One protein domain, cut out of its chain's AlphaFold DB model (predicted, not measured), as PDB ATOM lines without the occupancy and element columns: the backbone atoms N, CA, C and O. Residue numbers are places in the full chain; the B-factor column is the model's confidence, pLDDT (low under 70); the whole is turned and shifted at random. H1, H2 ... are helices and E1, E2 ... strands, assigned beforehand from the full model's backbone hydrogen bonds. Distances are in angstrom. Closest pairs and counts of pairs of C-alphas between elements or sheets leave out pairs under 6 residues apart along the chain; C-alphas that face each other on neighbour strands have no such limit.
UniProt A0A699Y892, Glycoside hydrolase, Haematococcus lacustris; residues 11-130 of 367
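What this domain is: This is residues 11 to 130 of the 367 residues of the protein "Glycoside hydrolase" of Haematococcus lacustris (UniProt A0A699Y892). Two parallel strands, E1 and E2, make a small ribbon-like sheet in the middle, with H1 and H3 side by side over one face of it and H2 over the other. The two long links, H1 to E1 and E2 to H3, reach out towards opposite ends of the longest axis. The printed part has 120 residues, with three named helices and two named strands in the order H1 E1 H2 E2 H3, and the class is mixed, helices and strands. The whole is only just compact, close to loose, with a radius of gyration of the C-alphas of 16.1 A, and its C-alphas span 48 by 32 by 29 A.

Where its parts are: E1 is residues 45 to 51, 20.1 A from first to last C-alpha, and begins with C-alpha 45 at (-48.474, 428.942, -43.816). E2 is residues 87 to 93, 19.8 A long. H1 is residues 11 to 25, 21.1 A long, with C-alpha 11 at (-46.689, 449.591, -50.273). H2, residues 62 to 77, measures 21.9 A. H3, residues 105 to 120, measures 22.5 A and ends with C-alpha 120 at (-54.847, 426.687, -51.379).

How they stand to each other: E1 and E2 are parallel neighbours, with 14 degrees between their directions. The C-alphas of Phe 48 and Val 90 face each other at 4.9 A. N 47 and O 88 are within hydrogen-bond range at 2.8 A, as are N 92 and O 49 at 2.9 A. E1, H2 and E2 form a strand-helix-strand unit, two parallel neighbour strands with a helix between them in the chain, and its crossover is right-handed. The closest C-alphas of H2 and E2 are those of His 74 and Leu 89, 5.9 A apart. H2 and E1 are near each other, with 8 pairs of C-alphas within 10 A. The closest C-alphas of H1 and E1 are those of Ala 24 and Glu 45, 5.8 A apart. H3 is near both E1 and E2, with 8 and 6 pairs of C-alphas within 10 A. H1 and H3 touch, closest at the C-alphas of Gly 12 and Asp 106, 4.9 A apart. They run the same way at a shallow tilt of 7 degrees. H2 is apart from H1 and from H3, and H1 is apart from E2. In H1, H2 and H3 every O i to N i+4 pair is within hydrogen-bond range.

The domain as a whole: The C-alphas farthest apart in the domain, those of Asp 38 and Gly 100, are 52.1 A from each other. The printed part has no cut. The links H1 to E1, with 19 residues, and E2 to H3, with 11, are long; within the first, residues 34 to 35 pair antiparallel with residues 41 to 42. The mean pLDDT of the printed part is 87.3, and residues 95 to 103 and 127 to 130 are under 70.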
ATOM      1  N   ASN A  11     -45.273 449.853 -50.039       95.12
ATOM      2  CA  ASN A  11     -46.689 449.591 -50.273       95.12
ATOM      3  C   ASN A  11     -46.925 448.155 -50.769       95.12
ATOM      4  O   ASN A  11     -47.746 447.445 -50.195       95.12
ATOM      5  N   GLY A  12     -46.161 447.699 -51.770       94.00
ATOM      6  CA  GLY A  12     -46.237 446.324 -52.271       94.00
ATOM      7  C   GLY A  12     -45.976 445.286 -51.175       94.00
ATOM      8  O   GLY A  12     -46.748 444.341 -51.017       94.00
ATOM      9  N   ALA A  13     -44.951 445.508 -50.349       95.62
ATOM     10  CA  ALA A  13     -44.624 444.653 -49.212       95.62
ATOM     11  C   ALA A  13     -45.777 444.557 -48.199       95.62
ATOM     12  O   ALA A  13     -46.141 443.455 -47.786       95.62
ATOM     13  N   ASN A  14     -46.394 445.690 -47.849       95.81
ATOM     14  CA  ASN A  14     -47.530 445.736 -46.927       95.81
ATOM     15  C   ASN A  14     -48.755 444.994 -47.477       95.81
ATOM     16  O   ASN A  14     -49.436 444.290 -46.731       95.81
ATOM     17  N   VAL A  15     -49.030 445.132 -48.778       96.06
ATOM     18  CA  VAL A  15     -50.135 444.426 -49.444       96.06
ATOM     19  C   VAL A  15     -49.896 442.916 -49.426       96.06
ATOM     20  O   VAL A  15     -50.779 442.167 -49.014       96.06
ATOM     21  N   VAL A  16     -48.699 442.461 -49.812       95.81
ATOM     22  CA  VAL A  16     -48.343 441.033 -49.805       95.81
ATOM     23  C   VAL A  16     -48.398 440.463 -48.385       95.81
ATOM     24  O   VAL A  16     -48.967 439.393 -48.177       95.81
ATOM     25  N   GLU A  17     -47.879 441.178 -47.384       96.25
ATOM     26  CA  GLU A  17     -47.969 440.759 -45.980       96.25
ATOM     27  C   GLU A  17     -49.422 440.680 -45.490       96.25
ATOM     28  O   GLU A  17     -49.781 439.739 -44.779       96.25
ATOM     29  N   GLY A  18     -50.270 441.626 -45.899       96.19
ATOM     30  CA  GLY A  18     -51.708 441.589 -45.645       96.19
ATOM     31  C   GLY A  18     -52.354 440.326 -46.214       96.19
ATOM     32  O   GLY A  18     -53.043 439.614 -45.488       96.19
ATOM     33  N   VAL A  19     -52.065 439.987 -47.473       96.06
ATOM     34  CA  VAL A  19     -52.577 438.762 -48.113       96.06
ATOM     35  C   VAL A  19     -52.098 437.502 -47.388       96.06
ATOM     36  O   VAL A  19     -52.905 436.615 -47.125       96.06
ATOM     37  N   ILE A  20     -50.822 437.428 -46.993       95.62
ATOM     38  CA  ILE A  20     -50.289 436.294 -46.217       95.62
ATOM     39  C   ILE A  20     -51.060 436.119 -44.901       95.62
ATOM     40  O   ILE A  20     -51.415 434.997 -44.541       95.62
ATOM     41  N   LYS A  21     -51.354 437.219 -44.193       95.81
ATOM     42  CA  LYS A  21     -52.135 437.182 -42.946       95.81
ATOM     43  C   LYS A  21     -53.558 436.683 -43.177       95.81
ATOM     44  O   LYS A  21     -54.025 435.874 -42.383       95.81
ATOM     45  N   LEU A  22     -54.208 437.111 -44.262       95.75
ATOM     46  CA  LEU A  22     -55.551 436.652 -44.633       95.75
ATOM     47  C   LEU A  22     -55.583 435.151 -44.971       95.75
ATOM     48  O   LEU A  22     -56.521 434.455 -44.592       95.75
ATOM     49  N   ILE A  23     -54.547 434.632 -45.644       94.50
ATOM     50  CA  ILE A  23     -54.417 433.192 -45.925       94.50
ATOM     51  C   ILE A  23     -54.242 432.407 -44.620       94.50
ATOM     52  O   ILE A  23     -54.925 431.404 -44.411       94.50
ATOM     53  N   ALA A  24     -53.365 432.878 -43.729       93.25
ATOM     54  CA  ALA A  24     -53.101 432.224 -42.450       93.25
ATOM     55  C   ALA A  24     -54.339 432.217 -41.535       93.25
ATOM     56  O   ALA A  24     -54.635 431.203 -40.902       93.25
ATOM     57  N   SER A  25     -55.105 433.314 -41.492       94.56
ATOM     58  CA  SER A  25     -56.363 433.386 -40.735       94.56
ATOM     59  C   SER A  25     -57.524 432.642 -41.407       94.56
ATOM     60  O   SER A  25     -58.505 432.328 -40.736       94.56
ATOM     61  N   GLY A  26     -57.418 432.343 -42.707       94.25
ATOM     62  CA  GLY A  26     -58.498 431.788 -43.525       94.25
ATOM     63  C   GLY A  26     -59.710 432.709 -43.616       94.25
ATOM     64  O   GLY A  26     -60.847 432.242 -43.582       94.25
ATOM     65  N   GLU A  27     -59.470 434.017 -43.683       95.69
ATOM     66  CA  GLU A  27     -60.516 435.002 -43.942       95.69
ATOM     67  C   GLU A  27     -60.957 434.923 -45.410       95.69
ATOM     68  O   GLU A  27     -60.132 434.714 -46.300       95.69
ATOM     69  N   ALA A  28     -62.256 435.077 -45.683       93.19
ATOM     70  CA  ALA A  28     -62.788 434.957 -47.040       93.19
ATOM     71  C   ALA A  28     -62.038 435.893 -48.018       93.19
ATOM     72  O   ALA A  28     -61.826 437.063 -47.694       93.19
ATOM     73  N   PRO A  29     -61.647 435.421 -49.221       94.50
ATOM     74  CA  PRO A  29     -62.047 434.171 -49.885       94.50
ATOM     75  C   PRO A  29     -61.184 432.938 -49.548       94.50
ATOM     76  O   PRO A  29     -61.343 431.891 -50.178       94.50
ATOM     77  N   TYR A  30     -60.259 433.046 -48.597       95.06
ATOM     78  CA  TYR A  30     -59.377 431.953 -48.199       95.06
ATOM     79  C   TYR A  30     -60.071 431.007 -47.213       95.06
ATOM     80  O   TYR A  30     -61.072 431.357 -46.590       95.06
ATOM     81  N   VAL A  31     -59.560 429.780 -47.088       93.56
ATOM     82  CA  VAL A  31     -60.133 428.749 -46.211       93.56
ATOM     83  C   VAL A  31     -59.005 428.033 -45.481       93.56
ATOM     84  O   VAL A  31     -58.040 427.594 -46.107       93.56
ATOM     85  N   GLN A  32     -59.135 427.875 -44.164       93.06
ATOM     86  CA  GLN A  32     -58.233 427.013 -43.407       93.06
ATOM     87  C   GLN A  32     -58.564 425.540 -43.657       93.06
ATOM     88  O   GLN A  32     -59.723 425.133 -43.578       93.06
ATOM     89  N   GLN A  33     -57.543 424.722 -43.904       88.12
ATOM     90  CA  GLN A  33     -57.705 423.272 -43.993       88.12
ATOM     91  C   GLN A  33     -57.282 422.620 -42.673       88.12
ATOM     92  O   GLN A  33     -56.204 422.944 -42.171       88.12
ATOM     93  N   PRO A  34     -58.106 421.734 -42.084       91.12
ATOM     94  CA  PRO A  34     -57.704 420.962 -40.920       91.12
ATOM     95  C   PRO A  34     -56.646 419.930 -41.316       91.12
ATOM     96  O   PRO A  34     -56.823 419.185 -42.280       91.12
ATOM     97  N   CYS A  35     -55.570 419.856 -40.545       88.25
ATOM     98  CA  CYS A  35     -54.441 418.970 -40.784       88.25
ATOM     99  C   CYS A  35     -53.977 418.288 -39.482       88.25
ATOM    100  O   CYS A  35     -54.405 418.631 -38.373       88.25
ATOM    101  N   GLY A  36     -53.126 417.268 -39.626       84.25
ATOM    102  CA  GLY A  36     -52.621 416.468 -38.511       84.25
ATOM    103  C   GLY A  36     -53.624 415.432 -37.970       84.25
ATOM    104  O   GLY A  36     -54.789 415.398 -38.378       84.25
ATOM    105  N   PRO A  37     -53.183 414.560 -37.044       84.19
ATOM    106  CA  PRO A  37     -53.977 413.429 -36.556       84.19
ATOM    107  C   PRO A  37     -55.242 413.863 -35.801       84.19
ATOM    108  O   PRO A  37     -56.291 413.242 -35.955       84.19
ATOM    109  N   ASP A  38     -55.169 414.969 -35.057       86.69
ATOM    110  CA  ASP A  38     -56.278 415.464 -34.232       86.69
ATOM    111  C   ASP A  38     -57.157 416.506 -34.944       86.69
ATOM    112  O   ASP A  38     -58.113 417.005 -34.346       86.69
ATOM    113  N   ARG A  39     -56.833 416.883 -36.194       84.81
ATOM    114  CA  ARG A  39     -57.498 417.961 -36.961       84.81
ATOM    115  C   ARG A  39     -57.581 419.317 -36.240       84.81
ATOM    116  O   ARG A  39     -58.399 420.159 -36.602       84.81
ATOM    117  N   ARG A  40     -56.768 419.521 -35.200       85.75
ATOM    118  CA  ARG A  40     -56.718 420.767 -34.417       85.75
ATOM    119  C   ARG A  40     -55.833 421.825 -35.055       85.75
ATOM    120  O   ARG A  40     -56.026 423.003 -34.785       85.75
ATOM    121  N   LEU A  41     -54.865 421.398 -35.860       81.81
ATOM    122  CA  LEU A  41     -54.030 422.296 -36.639       81.81
ATOM    123  C   LEU A  41     -54.830 422.703 -37.872       81.81
ATOM    124  O   LEU A  41     -55.368 421.844 -38.572       81.81
ATOM    125  N   THR A  42     -54.965 424.003 -38.097       86.56
ATOM    126  CA  THR A  42     -55.740 424.545 -39.209       86.56
ATOM    127  C   THR A  42     -54.949 425.629 -39.919       86.56
ATOM    128  O   THR A  42     -54.246 426.417 -39.293       86.56
ATOM    129  N   GLY A  43     -55.097 425.678 -41.241       87.06
ATOM    130  CA  GLY A  43     -54.559 426.759 -42.064       87.06
ATOM    131  C   GLY A  43     -53.345 426.354 -42.885       87.06
ATOM    132  O   GLY A  43     -52.800 425.262 -42.737       87.06
ATOM    133  N   PHE A  44     -52.958 427.247 -43.787       92.88
ATOM    134  CA  PHE A  44     -51.728 427.149 -44.558       92.88
ATOM    135  C   PHE A  44     -50.786 428.254 -44.114       92.88
ATOM    136  O   PHE A  44     -51.215 429.385 -43.881       92.88
ATOM    137  N   GLU A  45     -49.500 427.939 -44.055       93.94
ATOM    138  CA  GLU A  45     -48.474 428.942 -43.816       93.94
ATOM    139  C   GLU A  45     -47.771 429.244 -45.127       93.94
ATOM    140  O   GLU A  45     -47.174 428.366 -45.743       93.94
ATOM    141  N   VAL A  46     -47.860 430.494 -45.578       95.88
ATOM    142  CA  VAL A  46     -47.234 430.925 -46.827       95.88
ATOM    143  C   VAL A  46     -46.138 431.928 -46.515       95.88
ATOM    144  O   VAL A  46     -46.359 432.935 -45.841       95.88
ATOM    145  N   ALA A  47     -44.946 431.678 -47.036       96.75
ATOM    146  CA  ALA A  47     -43.805 432.560 -46.897       96.75
ATOM    147  C   ALA A  47     -43.250 432.949 -48.268       96.75
ATOM    148  O   ALA A  47     -43.191 432.150 -49.196       96.75
ATOM    149  N   PHE A  48     -42.804 434.197 -48.368       96.56
ATOM    150  CA  PHE A  48     -42.160 434.745 -49.555       96.56
ATOM    151  C   PHE A  48     -40.728 435.148 -49.217       96.56
ATOM    152  O   PHE A  48     -40.499 435.859 -48.227       96.56
ATOM    153  N   ALA A  49     -39.795 434.694 -50.048       96.62
ATOM    154  CA  ALA A  49     -38.393 435.074 -50.042       96.62
ATOM    155  C   ALA A  49     -38.071 435.759 -51.373       96.62
ATOM    156  O   ALA A  49     -38.161 435.137 -52.432       96.62
ATOM    157  N   LEU A  50     -37.715 437.039 -51.306       94.81
ATOM    158  CA  LEU A  50     -37.364 437.846 -52.470       94.81
ATOM    159  C   LEU A  50     -35.872 438.143 -52.444       94.81
ATOM    160  O   LEU A  50     -35.307 438.385 -51.378       94.81
ATOM    161  N   MET A  51     -35.235 438.103 -53.606       92.31
ATOM    162  CA  MET A  51     -33.854 438.544 -53.769       92.31
ATOM    163  C   MET A  51     -33.628 439.087 -55.174       92.31
ATOM    164  O   MET A  51     -34.206 438.588 -56.144       92.31
ATOM    165  N   ASP A  52     -32.750 440.078 -55.281       89.44
ATOM    166  CA  ASP A  52     -32.326 440.616 -56.569       89.44
ATOM    167  C   ASP A  52     -31.535 439.542 -57.323       89.44
ATOM    168  O   ASP A  52     -31.909 439.112 -58.408       89.44
ATOM    169  N   LYS A  53     -30.476 439.005 -56.707       87.75
ATOM    170  CA  LYS A  53     -29.552 438.085 -57.384       87.75
ATOM    171  C   LYS A  53     -29.378 436.781 -56.637       87.75
ATOM    172  O   LYS A  53     -29.000 436.756 -55.469       87.75
ATOM    173  N   PHE A  54     -29.549 435.688 -57.372       87.62
ATOM    174  CA  PHE A  54     -29.218 434.352 -56.906       87.62
ATOM    175  C   PHE A  54     -27.972 433.840 -57.624       87.62
ATOM    176  O   PHE A  54     -27.975 433.615 -58.834       87.62
ATOM    177  N   TYR A  55     -26.888 433.668 -56.875       85.81
ATOM    178  CA  TYR A  55     -25.626 433.176 -57.412       85.81
ATOM    179  C   TYR A  55     -25.571 431.652 -57.284       85.81
ATOM    180  O   TYR A  55     -25.331 431.128 -56.195       85.81
ATOM    181  N   SER A  56     -25.742 430.926 -58.392       83.50
ATOM    182  CA  SER A  56     -25.259 429.547 -58.451       83.50
ATOM    183  C   SER A  56     -23.750 429.564 -58.705       83.50
ATOM    184  O   SER A  56     -23.236 430.371 -59.482       83.50
ATOM    185  N   GLY A  57     -22.999 428.704 -58.015       84.94
ATOM    186  CA  GLY A  57     -21.582 428.519 -58.332       84.94
ATOM    187  C   GLY A  57     -21.401 428.139 -59.808       84.94
ATOM    188  O   GLY A  57     -22.271 427.492 -60.395       84.94
ATOM    189  N   TRP A  58     -20.275 428.534 -60.409       71.38
ATOM    190  CA  TRP A  58     -19.964 428.257 -61.816       71.38
ATOM    191  C   TRP A  58     -20.204 426.780 -62.175       71.38
ATOM    192  O   TRP A  58     -19.629 425.885 -61.558       71.38
ATOM    193  N   GLY A  59     -21.053 426.534 -63.178       75.50
ATOM    194  CA  GLY A  59     -21.365 425.190 -63.683       75.50
ATOM    195  C   GLY A  59     -22.426 424.411 -62.896       75.50
ATOM    196  O   GLY A  59     -22.714 423.270 -63.253       75.50
ATOM    197  N   ALA A  60     -23.024 424.989 -61.850       84.00
ATOM    198  CA  ALA A  60     -24.155 424.379 -61.159       84.00
ATOM    199  C   ALA A  60     -25.482 424.700 -61.865       84.00
ATOM    200  O   ALA A  60     -25.734 425.841 -62.253       84.00
ATOM    201  N   ASP A  61     -26.348 423.691 -61.969       88.75
ATOM    202  CA  ASP A  61     -27.740 423.851 -62.393       88.75
ATOM    203  C   ASP A  61     -28.454 424.838 -61.451       88.75
ATOM    204  O   ASP A  61     -28.630 424.569 -60.252       88.75
ATOM    205  N   LEU A  62     -28.812 426.003 -61.998       87.38
ATOM    206  CA  LEU A  62     -29.437 427.107 -61.273       87.38
ATOM    207  C   LEU A  62     -30.751 426.664 -60.630       87.38
ATOM    208  O   LEU A  62     -30.974 426.960 -59.458       87.38
ATOM    209  N   GLY A  63     -31.573 425.893 -61.350       86.75
ATOM    210  CA  GLY A  63     -32.874 425.436 -60.867       86.75
ATOM    211  C   GLY A  63     -32.732 424.504 -59.670       86.75
ATOM    212  O   GLY A  63     -33.343 424.722 -58.625       86.75
ATOM    213  N   ARG A  64     -31.836 423.515 -59.763       89.88
ATOM    214  CA  ARG A  64     -31.572 422.587 -58.650       89.88
ATOM    215  C   ARG A  64     -30.945 423.281 -57.441       89.88
ATOM    216  O   ARG A  64     -31.196 422.885 -56.301       89.88
ATOM    217  N   THR A  65     -30.113 424.294 -57.674       91.88
ATOM    218  CA  THR A  65     -29.480 425.075 -56.602       91.88
ATOM    219  C   THR A  65     -30.505 425.962 -55.900       91.88
ATOM    220  O   THR A  65     -30.566 425.953 -54.672       91.88
ATOM    221  N   ALA A  66     -31.359 426.647 -56.664       91.31
ATOM    222  CA  ALA A  66     -32.463 427.448 -56.147       91.31
ATOM    223  C   ALA A  66     -33.450 426.584 -55.358       91.31
ATOM    224  O   ALA A  66     -33.827 426.950 -54.251       91.31
ATOM    225  N   GLN A  67     -33.782 425.393 -55.860       91.81
ATOM    226  CA  GLN A  67     -34.654 424.452 -55.161       91.81
ATOM    227  C   GLN A  67     -34.078 424.019 -53.809       91.81
ATOM    228  O   GLN A  67     -34.778 424.042 -52.801       91.81
ATOM    229  N   LYS A  68     -32.793 423.640 -53.757       94.25
ATOM    230  CA  LYS A  68     -32.140 423.270 -52.491       94.25
ATOM    231  C   LYS A  68     -32.085 424.437 -51.510       94.25
ATOM    232  O   LYS A  68     -32.257 424.233 -50.313       94.25
ATOM    233  N   PHE A  69     -31.833 425.641 -52.015       94.62
ATOM    234  CA  PHE A  69     -31.821 426.846 -51.199       94.62
ATOM    235  C   PHE A  69     -33.216 427.170 -50.651       94.62
ATOM    236  O   PHE A  69     -33.345 427.433 -49.460       94.62
ATOM    237  N   ALA A  70     -34.258 427.073 -51.482       95.12
ATOM    238  CA  ALA A  70     -35.649 427.234 -51.070       95.12
ATOM    239  C   ALA A  70     -36.041 426.211 -49.995       95.12
ATOM    240  O   ALA A  70     -36.566 426.604 -48.961       95.12
ATOM    241  N   ALA A  71     -35.713 424.928 -50.180       94.69
ATOM    242  CA  ALA A  71     -35.965 423.896 -49.171       94.69
ATOM    243  C   ALA A  71     -35.247 424.212 -47.847       94.69
ATOM    244  O   ALA A  71     -35.864 424.222 -46.789       94.69
ATOM    245  N   SER A  72     -33.967 424.589 -47.911       95.69
ATOM    246  CA  SER A  72     -33.217 424.984 -46.715       95.69
ATOM    247  C   SER A  72     -33.816 426.210 -46.021       95.69
ATOM    248  O   SER A  72     -33.778 426.279 -44.794       95.69
ATOM    249  N   LEU A  73     -34.330 427.191 -46.771       96.31
ATOM    250  CA  LEU A  73     -35.009 428.356 -46.203       96.31
ATOM    251  C   LEU A  73     -36.343 427.984 -45.563       96.31
ATOM    252  O   LEU A  73     -36.631 428.488 -44.483       96.31
ATOM    253  N   HIS A  74     -37.123 427.121 -46.212       95.50
ATOM    254  CA  HIS A  74     -38.403 426.623 -45.711       95.50
ATOM    255  C   HIS A  74     -38.210 425.950 -44.346       95.50
ATOM    256  O   HIS A  74     -38.817 426.392 -43.369       95.50
ATOM    257  N   ASP A  75     -37.240 425.035 -44.250       95.62
ATOM    258  CA  ASP A  75     -36.868 424.360 -43.001       95.62
ATOM    259  C   ASP A  75     -36.364 425.349 -41.937       95.62
ATOM    260  O   ASP A  75     -36.750 425.291 -40.771       95.62
ATOM    261  N   THR A  76     -35.491 426.286 -42.327       96.94
ATOM    262  CA  THR A  76     -34.871 427.239 -41.386       96.94
ATOM    263  C   THR A  76     -35.880 428.241 -40.835       96.94
ATOM    264  O   THR A  76     -35.759 428.677 -39.691       96.94
ATOM    265  N   TRP A  77     -36.845 428.659 -41.651       96.44
ATOM    266  CA  TRP A  77     -37.890 429.590 -41.232       96.44
ATOM    267  C   TRP A  77     -39.036 428.881 -40.514       96.44
ATOM    268  O   TRP A  77     -39.857 429.569 -39.913       96.44
ATOM    269  N   GLY A  78     -39.075 427.544 -40.553       95.81
ATOM    270  CA  GLY A  78     -40.152 426.751 -39.973       95.81
ATOM    271  C   GLY A  78     -41.486 427.067 -40.635       95.81
ATOM    272  O   GLY A  78     -42.458 427.317 -39.935       95.81
ATOM    273  N   VAL A  79     -41.507 427.155 -41.970       95.69
ATOM    274  CA  VAL A  79     -42.739 427.457 -42.708       95.69
ATOM    275  C   VAL A  79     -43.621 426.215 -42.711       95.69
ATOM    276  O   VAL A  79     -43.307 425.222 -43.363       95.69
ATOM    277  N   GLY A  80     -44.758 426.291 -42.032       92.69
ATOM    278  CA  GLY A  80     -45.688 425.185 -41.861       92.69
ATOM    279  C   GLY A  80     -45.335 424.268 -40.695       92.69
ATOM    280  O   GLY A  80     -44.233 424.271 -40.148       92.69
ATOM    281  N   ASP A  81     -46.304 423.434 -40.334       91.00
ATOM    282  CA  ASP A  81     -46.149 422.434 -39.287       91.00
ATOM    283  C   ASP A  81     -45.599 421.122 -39.888       91.00
ATOM    284  O   ASP A  81     -46.171 420.603 -40.855       91.00
ATOM    285  N   PRO A  82     -44.522 420.533 -39.332       89.88
ATOM    286  CA  PRO A  82     -43.920 419.306 -39.857       89.88
ATOM    287  C   PRO A  82     -44.851 418.084 -39.804       89.88
ATOM    288  O   PRO A  82     -44.652 417.137 -40.567       89.88
ATOM    289  N   ALA A  83     -45.868 418.079 -38.937       89.38
ATOM    290  CA  ALA A  83     -46.885 417.032 -38.887       89.38
ATOM    291  C   ALA A  83     -47.958 417.194 -39.977       89.38
ATOM    292  O   ALA A  83     -48.615 416.216 -40.335       89.38
ATOM    293  N   CYS A  84     -48.143 418.411 -40.494       89.19
ATOM    294  CA  CYS A  84     -49.167 418.736 -41.485       89.19
ATOM    295  C   CYS A  84     -48.640 418.932 -42.903       89.19
ATOM    296  O   CYS A  84     -49.411 418.760 -43.843       89.19
ATOM    297  N   GLN A  85     -47.379 419.344 -43.051       90.88
ATOM    298  CA  GLN A  85     -46.781 419.744 -44.330       90.88
ATOM    299  C   GLN A  85     -47.628 420.795 -45.072       90.88
ATOM    300  O   GLN A  85     -47.782 420.774 -46.286       90.88
ATOM    301  N   ASN A  86     -48.194 421.742 -44.324       92.50
ATOM    302  CA  ASN A  86     -49.074 422.807 -44.820       92.50
ATOM    303  C   ASN A  86     -48.325 424.119 -45.132       92.50
ATOM    304  O   ASN A  86     -48.948 425.175 -45.258       92.50
ATOM    305  N   GLY A  87     -46.993 424.063 -45.208       94.50
ATOM    306  CA  GLY A  87     -46.126 425.212 -45.437       94.50
ATOM    307  C   GLY A  87     -45.734 425.368 -46.900       94.50
ATOM    308  O   GLY A  87     -45.185 424.444 -47.498       94.50
ATOM    309  N   VAL A  88     -45.932 426.558 -47.461       95.69
ATOM    310  CA  VAL A  88     -45.543 426.912 -48.830       95.69
ATOM    311  C   VAL A  88     -44.525 428.044 -48.790       95.69
ATOM    312  O   VAL A  88     -44.819 429.135 -48.305       95.69
ATOM    313  N   LEU A  89     -43.332 427.815 -49.343       96.75
ATOM    314  CA  LEU A  89     -42.330 428.863 -49.541       96.75
ATOM    315  C   LEU A  89     -42.224 429.199 -51.028       96.75
ATOM    316  O   LEU A  89     -41.892 428.351 -51.856       96.75
ATOM    317  N   VAL A  90     -42.429 430.470 -51.348       95.62
ATOM    318  CA  VAL A  90     -42.216 431.021 -52.683       95.62
ATOM    319  C   VAL A  90     -40.889 431.769 -52.689       95.62
ATOM    320  O   VAL A  90     -40.730 432.781 -52.004       95.62
ATOM    321  N   LEU A  91     -39.932 431.262 -53.466       94.94
ATOM    322  CA  LEU A  91     -38.648 431.909 -53.703       94.94
ATOM    323  C   LEU A  91     -38.674 432.602 -55.066       94.94
ATOM    324  O   LEU A  91     -38.898 431.950 -56.085       94.94
ATOM    325  N   LEU A  92     -38.405 433.907 -55.094       92.56
ATOM    326  CA  LEU A  92     -38.340 434.677 -56.334       92.56
ATOM    327  C   LEU A  92     -37.016 435.411 -56.441       92.56
ATOM    328  O   LEU A  92     -36.565 436.077 -55.508       92.56
ATOM    329  N   THR A  93     -36.407 435.267 -57.611       89.44
ATOM    330  CA  THR A  93     -35.097 435.817 -57.935       89.44
ATOM    331  C   THR A  93     -35.242 436.691 -59.171       89.44
ATOM    332  O   THR A  93     -35.663 436.194 -60.221       89.44
ATOM    333  N   LEU A  94     -34.896 437.971 -59.076       85.56
ATOM    334  CA  LEU A  94     -34.969 438.882 -60.214       85.56
ATOM    335  C   LEU A  94     -33.747 438.728 -61.118       85.56
ATOM    336  O   LEU A  94     -32.761 439.451 -61.028       85.56
ATOM    337  N   CYS A  95     -33.812 437.803 -62.069       65.56
ATOM    338  CA  CYS A  95     -32.763 437.690 -63.078       65.56
ATOM    339  C   CYS A  95     -32.904 438.807 -64.132       65.56
ATOM    340  O   CYS A  95     -33.276 438.548 -65.271       65.56
ATOM    341  N   SER A  96     -32.661 440.072 -63.773       53.47
ATOM    342  CA  SER A  96     -32.700 441.178 -64.736       53.47
ATOM    343  C   SER A  96     -31.288 441.647 -65.083       53.47
ATOM    344  O   SER A  96     -30.661 442.447 -64.392       53.47
ATOM    345  N   SER A  97     -30.765 441.123 -66.194       52.53
ATOM    346  CA  SER A  97     -29.557 441.650 -66.850       52.53
ATOM    347  C   SER A  97     -29.842 442.973 -67.592       52.53
ATOM    348  O   SER A  97     -28.932 443.745 -67.903       52.53
ATOM    349  N   SER A  98     -31.115 443.287 -67.848       52.12
ATOM    350  CA  SER A  98     -31.565 444.480 -68.565       52.12
ATOM    351  C   SER A  98     -32.045 445.557 -67.584       52.12
ATOM    352  O   SER A  98     -33.136 445.487 -67.035       52.12
ATOM    353  N   ARG A  99     -31.250 446.621 -67.404       53.41
ATOM    354  CA  ARG A  99     -31.526 447.788 -66.528       53.41
ATOM    355  C   ARG A  99     -32.784 448.625 -66.889       53.41
ATOM    356  O   ARG A  99     -32.799 449.821 -66.617       53.41
ATOM    357  N   GLY A 100     -33.802 448.060 -67.539       52.78
ATOM    358  CA  GLY A 100     -34.944 448.802 -68.085       52.78
ATOM    359  C   GLY A 100     -36.338 448.208 -67.855       52.78
ATOM    360  O   GLY A 100     -37.303 448.922 -68.096       52.78
ATOM    361  N   ALA A 101     -36.477 446.962 -67.379       52.31
ATOM    362  CA  ALA A 101     -37.785 446.290 -67.263       52.31
ATOM    363  C   ALA A 101     -38.320 446.151 -65.817       52.31
ATOM    364  O   ALA A 101     -39.295 445.450 -65.572       52.31
ATOM    365  N   CYS A 102     -37.730 446.843 -64.836       56.31
ATOM    366  CA  CYS A 102     -38.063 446.688 -63.408       56.31
ATOM    367  C   CYS A 102     -39.413 447.292 -62.958       56.31
ATOM    368  O   CYS A 102     -39.704 447.308 -61.766       56.31
ATOM    369  N   CYS A 103     -40.243 447.836 -63.849       54.38
ATOM    370  CA  CYS A 103     -41.222 448.845 -63.434       54.38
ATOM    371  C   CYS A 103     -42.539 448.337 -62.817       54.38
ATOM    372  O   CYS A 103     -43.353 449.180 -62.447       54.38
ATOM    373  N   ARG A 104     -42.803 447.026 -62.683       71.38
ATOM    374  CA  ARG A 104     -44.086 446.532 -62.120       71.38
ATOM    375  C   ARG A 104     -43.994 445.226 -61.325       71.38
ATOM    376  O   ARG A 104     -44.851 444.356 -61.450       71.38
ATOM    377  N   PHE A 105     -42.969 445.075 -60.492       85.25
ATOM    378  CA  PHE A 105     -42.870 443.868 -59.664       85.25
ATOM    379  C   PHE A 105     -43.941 443.809 -58.557       85.25
ATOM    380  O   PHE A 105     -44.467 442.735 -58.274       85.25
ATOM    381  N   ASP A 106     -44.335 444.961 -58.005       85.81
ATOM    382  CA  ASP A 106     -45.343 445.053 -56.937       85.81
ATOM    383  C   ASP A 106     -46.694 444.425 -57.329       85.81
ATOM    384  O   ASP A 106     -47.248 443.608 -56.590       85.81
ATOM    385  N   GLU A 107     -47.207 444.775 -58.512       87.56
ATOM    386  CA  GLU A 107     -48.502 444.301 -59.022       87.56
ATOM    387  C   GLU A 107     -48.461 442.788 -59.285       87.56
ATOM    388  O   GLU A 107     -49.332 442.043 -58.832       87.56
ATOM    389  N   ALA A 108     -47.394 442.305 -59.932       87.44
ATOM    390  CA  ALA A 108     -47.202 440.881 -60.190       87.44
ATOM    391  C   ALA A 108     -47.155 440.067 -58.887       87.44
ATOM    392  O   ALA A 108     -47.788 439.014 -58.786       87.44
ATOM    393  N   MET A 109     -46.464 440.572 -57.864       90.25
ATOM    394  CA  MET A 109     -46.369 439.904 -56.567       90.25
ATOM    395  C   MET A 109     -47.693 439.826 -55.826       90.25
ATOM    396  O   MET A 109     -48.004 438.788 -55.237       90.25
ATOM    397  N   GLN A 110     -48.493 440.888 -55.888       91.38
ATOM    398  CA  GLN A 110     -49.841 440.877 -55.339       91.38
ATOM    399  C   GLN A 110     -50.692 439.783 -56.000       91.38
ATOM    400  O   GLN A 110     -51.336 439.000 -55.301       91.38
ATOM    401  N   HIS A 111     -50.649 439.672 -57.332       89.94
ATOM    402  CA  HIS A 111     -51.378 438.634 -58.060       89.94
ATOM    403  C   HIS A 111     -50.907 437.221 -57.708       89.94
ATOM    404  O   HIS A 111     -51.738 436.338 -57.497       89.94
ATOM    405  N   VAL A 112     -49.594 436.996 -57.594       91.56
ATOM    406  CA  VAL A 112     -49.046 435.693 -57.189       91.56
ATOM    407  C   VAL A 112     -49.526 435.312 -55.787       91.56
ATOM    408  O   VAL A 112     -49.996 434.192 -55.595       91.56
ATOM    409  N   ALA A 113     -49.469 436.235 -54.821       93.19
ATOM    410  CA  ALA A 113     -49.916 435.973 -53.454       93.19
ATOM    411  C   ALA A 113     -51.410 435.625 -53.384       93.19
ATOM    412  O   ALA A 113     -51.781 434.633 -52.754       93.19
ATOM    413  N   VAL A 114     -52.255 436.390 -54.082       93.62
ATOM    414  CA  VAL A 114     -53.701 436.135 -54.146       93.62
ATOM    415  C   VAL A 114     -53.993 434.794 -54.819       93.62
ATOM    416  O   VAL A 114     -54.753 433.993 -54.279       93.62
ATOM    417  N   ASN A 115     -53.361 434.505 -55.959       93.00
ATOM    418  CA  ASN A 115     -53.594 433.265 -56.700       93.00
ATOM    419  C   ASN A 115     -53.169 432.029 -55.902       93.00
ATOM    420  O   ASN A 115     -53.898 431.041 -55.884       93.00
ATOM    421  N   ILE A 116     -52.035 432.086 -55.198       92.81
ATOM    422  CA  ILE A 116     -51.606 430.995 -54.312       92.81
ATOM    423  C   ILE A 116     -52.623 430.800 -53.188       92.81
ATOM    424  O   ILE A 116     -53.047 429.673 -52.948       92.81
ATOM    425  N   GLY A 117     -53.073 431.881 -52.545       92.19
ATOM    426  CA  GLY A 117     -54.103 431.795 -51.511       92.19
ATOM    427  C   GLY A 117     -55.402 431.162 -52.018       92.19
ATOM    428  O   GLY A 117     -55.960 430.284 -51.363       92.19
ATOM    429  N   LEU A 118     -55.862 431.553 -53.209       93.25
ATOM    430  CA  LEU A 118     -57.056 430.984 -53.836       93.25
ATOM    431  C   LEU A 118     -56.869 429.504 -54.201       93.25
ATOM    432  O   LEU A 118     -57.760 428.696 -53.932       93.25
ATOM    433  N   ALA A 119     -55.710 429.126 -54.749       91.69
ATOM    434  CA  ALA A 119     -55.390 427.727 -55.037       91.69
ATOM    435  C   ALA A 119     -55.428 426.864 -53.772       91.69
ATOM    436  O   ALA A 119     -56.018 425.785 -53.776       91.69
ATOM    437  N   LEU A 120     -54.842 427.360 -52.679       91.56
ATOM    438  CA  LEU A 120     -54.847 426.687 -51.379       91.56
ATOM    439  C   LEU A 120     -56.262 426.582 -50.792       91.56
ATOM    440  O   LEU A 120     -56.605 425.579 -50.172       91.56
ATOM    441  N   ALA A 121     -57.123 427.563 -51.063       91.50
ATOM    442  CA  ALA A 121     -58.543 427.516 -50.719       91.50
ATOM    443  C   ALA A 121     -59.364 426.547 -51.599       91.50
ATOM    444  O   ALA A 121     -60.585 426.470 -51.455       91.50
ATOM    445  N   GLY A 122     -58.730 425.816 -52.523       91.50
ATOM    446  CA  GLY A 122     -59.394 424.879 -53.427       91.50
ATOM    447  C   GLY A 122     -60.124 425.546 -54.592       91.50
ATOM    448  O   GLY A 122     -60.854 424.867 -55.319       91.50
ATOM    449  N   HIS A 123     -59.936 426.855 -54.810       90.12
ATOM    450  CA  HIS A 123     -60.407 427.474 -56.041       90.12
ATOM    451  C   HIS A 123     -59.570 426.953 -57.202       90.12
ATOM    452  O   HIS A 123     -58.339 427.022 -57.210       90.12
ATOM    453  N   LYS A 124     -60.256 426.436 -58.218       83.56
ATOM    454  CA  LYS A 124     -59.618 426.092 -59.478       83.56
ATOM    455  C   LYS A 124     -59.187 427.401 -60.133       83.56
ATOM    456  O   LYS A 124     -60.041 428.146 -60.605       83.56
ATOM    457  N   ILE A 125     -57.884 427.682 -60.144       80.19
ATOM    458  CA  ILE A 125     -57.335 428.749 -60.981       80.19
ATOM    459  C   ILE A 125     -57.625 428.322 -62.418       80.19
ATOM    460  O   ILE A 125     -56.991 427.403 -62.943       80.19
ATOM    461  N   GLU A 126     -58.636 428.921 -63.040       77.81
ATOM    462  CA  GLU A 126     -58.738 428.864 -64.489       77.81
ATOM    463  C   GLU A 126     -57.524 429.634 -65.011       77.81
ATOM    464  O   GLU A 126     -57.391 430.816 -64.684       77.81
ATOM    465  N   PRO A 127     -56.585 428.977 -65.720       67.56
ATOM    466  CA  PRO A 127     -55.463 429.691 -66.306       67.56
ATOM    467  C   PRO A 127     -56.058 430.799 -67.163       67.56
ATOM    468  O   PRO A 127     -56.980 430.534 -67.940       67.56
ATOM    469  N   ASP A 128     -55.593 432.027 -66.940       63.38
ATOM    470  CA  ASP A 128     -56.112 433.209 -67.609       63.38
ATOM    471  C   ASP A 128     -56.109 432.948 -69.121       63.38
ATOM    472  O   ASP A 128     -55.067 432.869 -69.777       63.38
ATOM    473  N   ARG A 129     -57.302 432.693 -69.668       57.66
ATOM    474  CA  ARG A 129     -57.510 432.096 -71.000       57.66
ATOM    475  C   ARG A 129     -57.068 433.036 -72.131       57.66
ATOM    476  O   ARG A 129     -57.177 432.692 -73.311       57.66
ATOM    477  N   GLY A 130     -56.585 434.228 -71.778       55.50
ATOM    478  CA  GLY A 130     -56.091 435.259 -72.677       55.50
ATOM    479  C   GLY A 130     -54.729 434.965 -73.315       55.50
ATOM    480  O   GLY A 130     -54.524 435.375 -74.455       55.50
TER     481      GLY A 130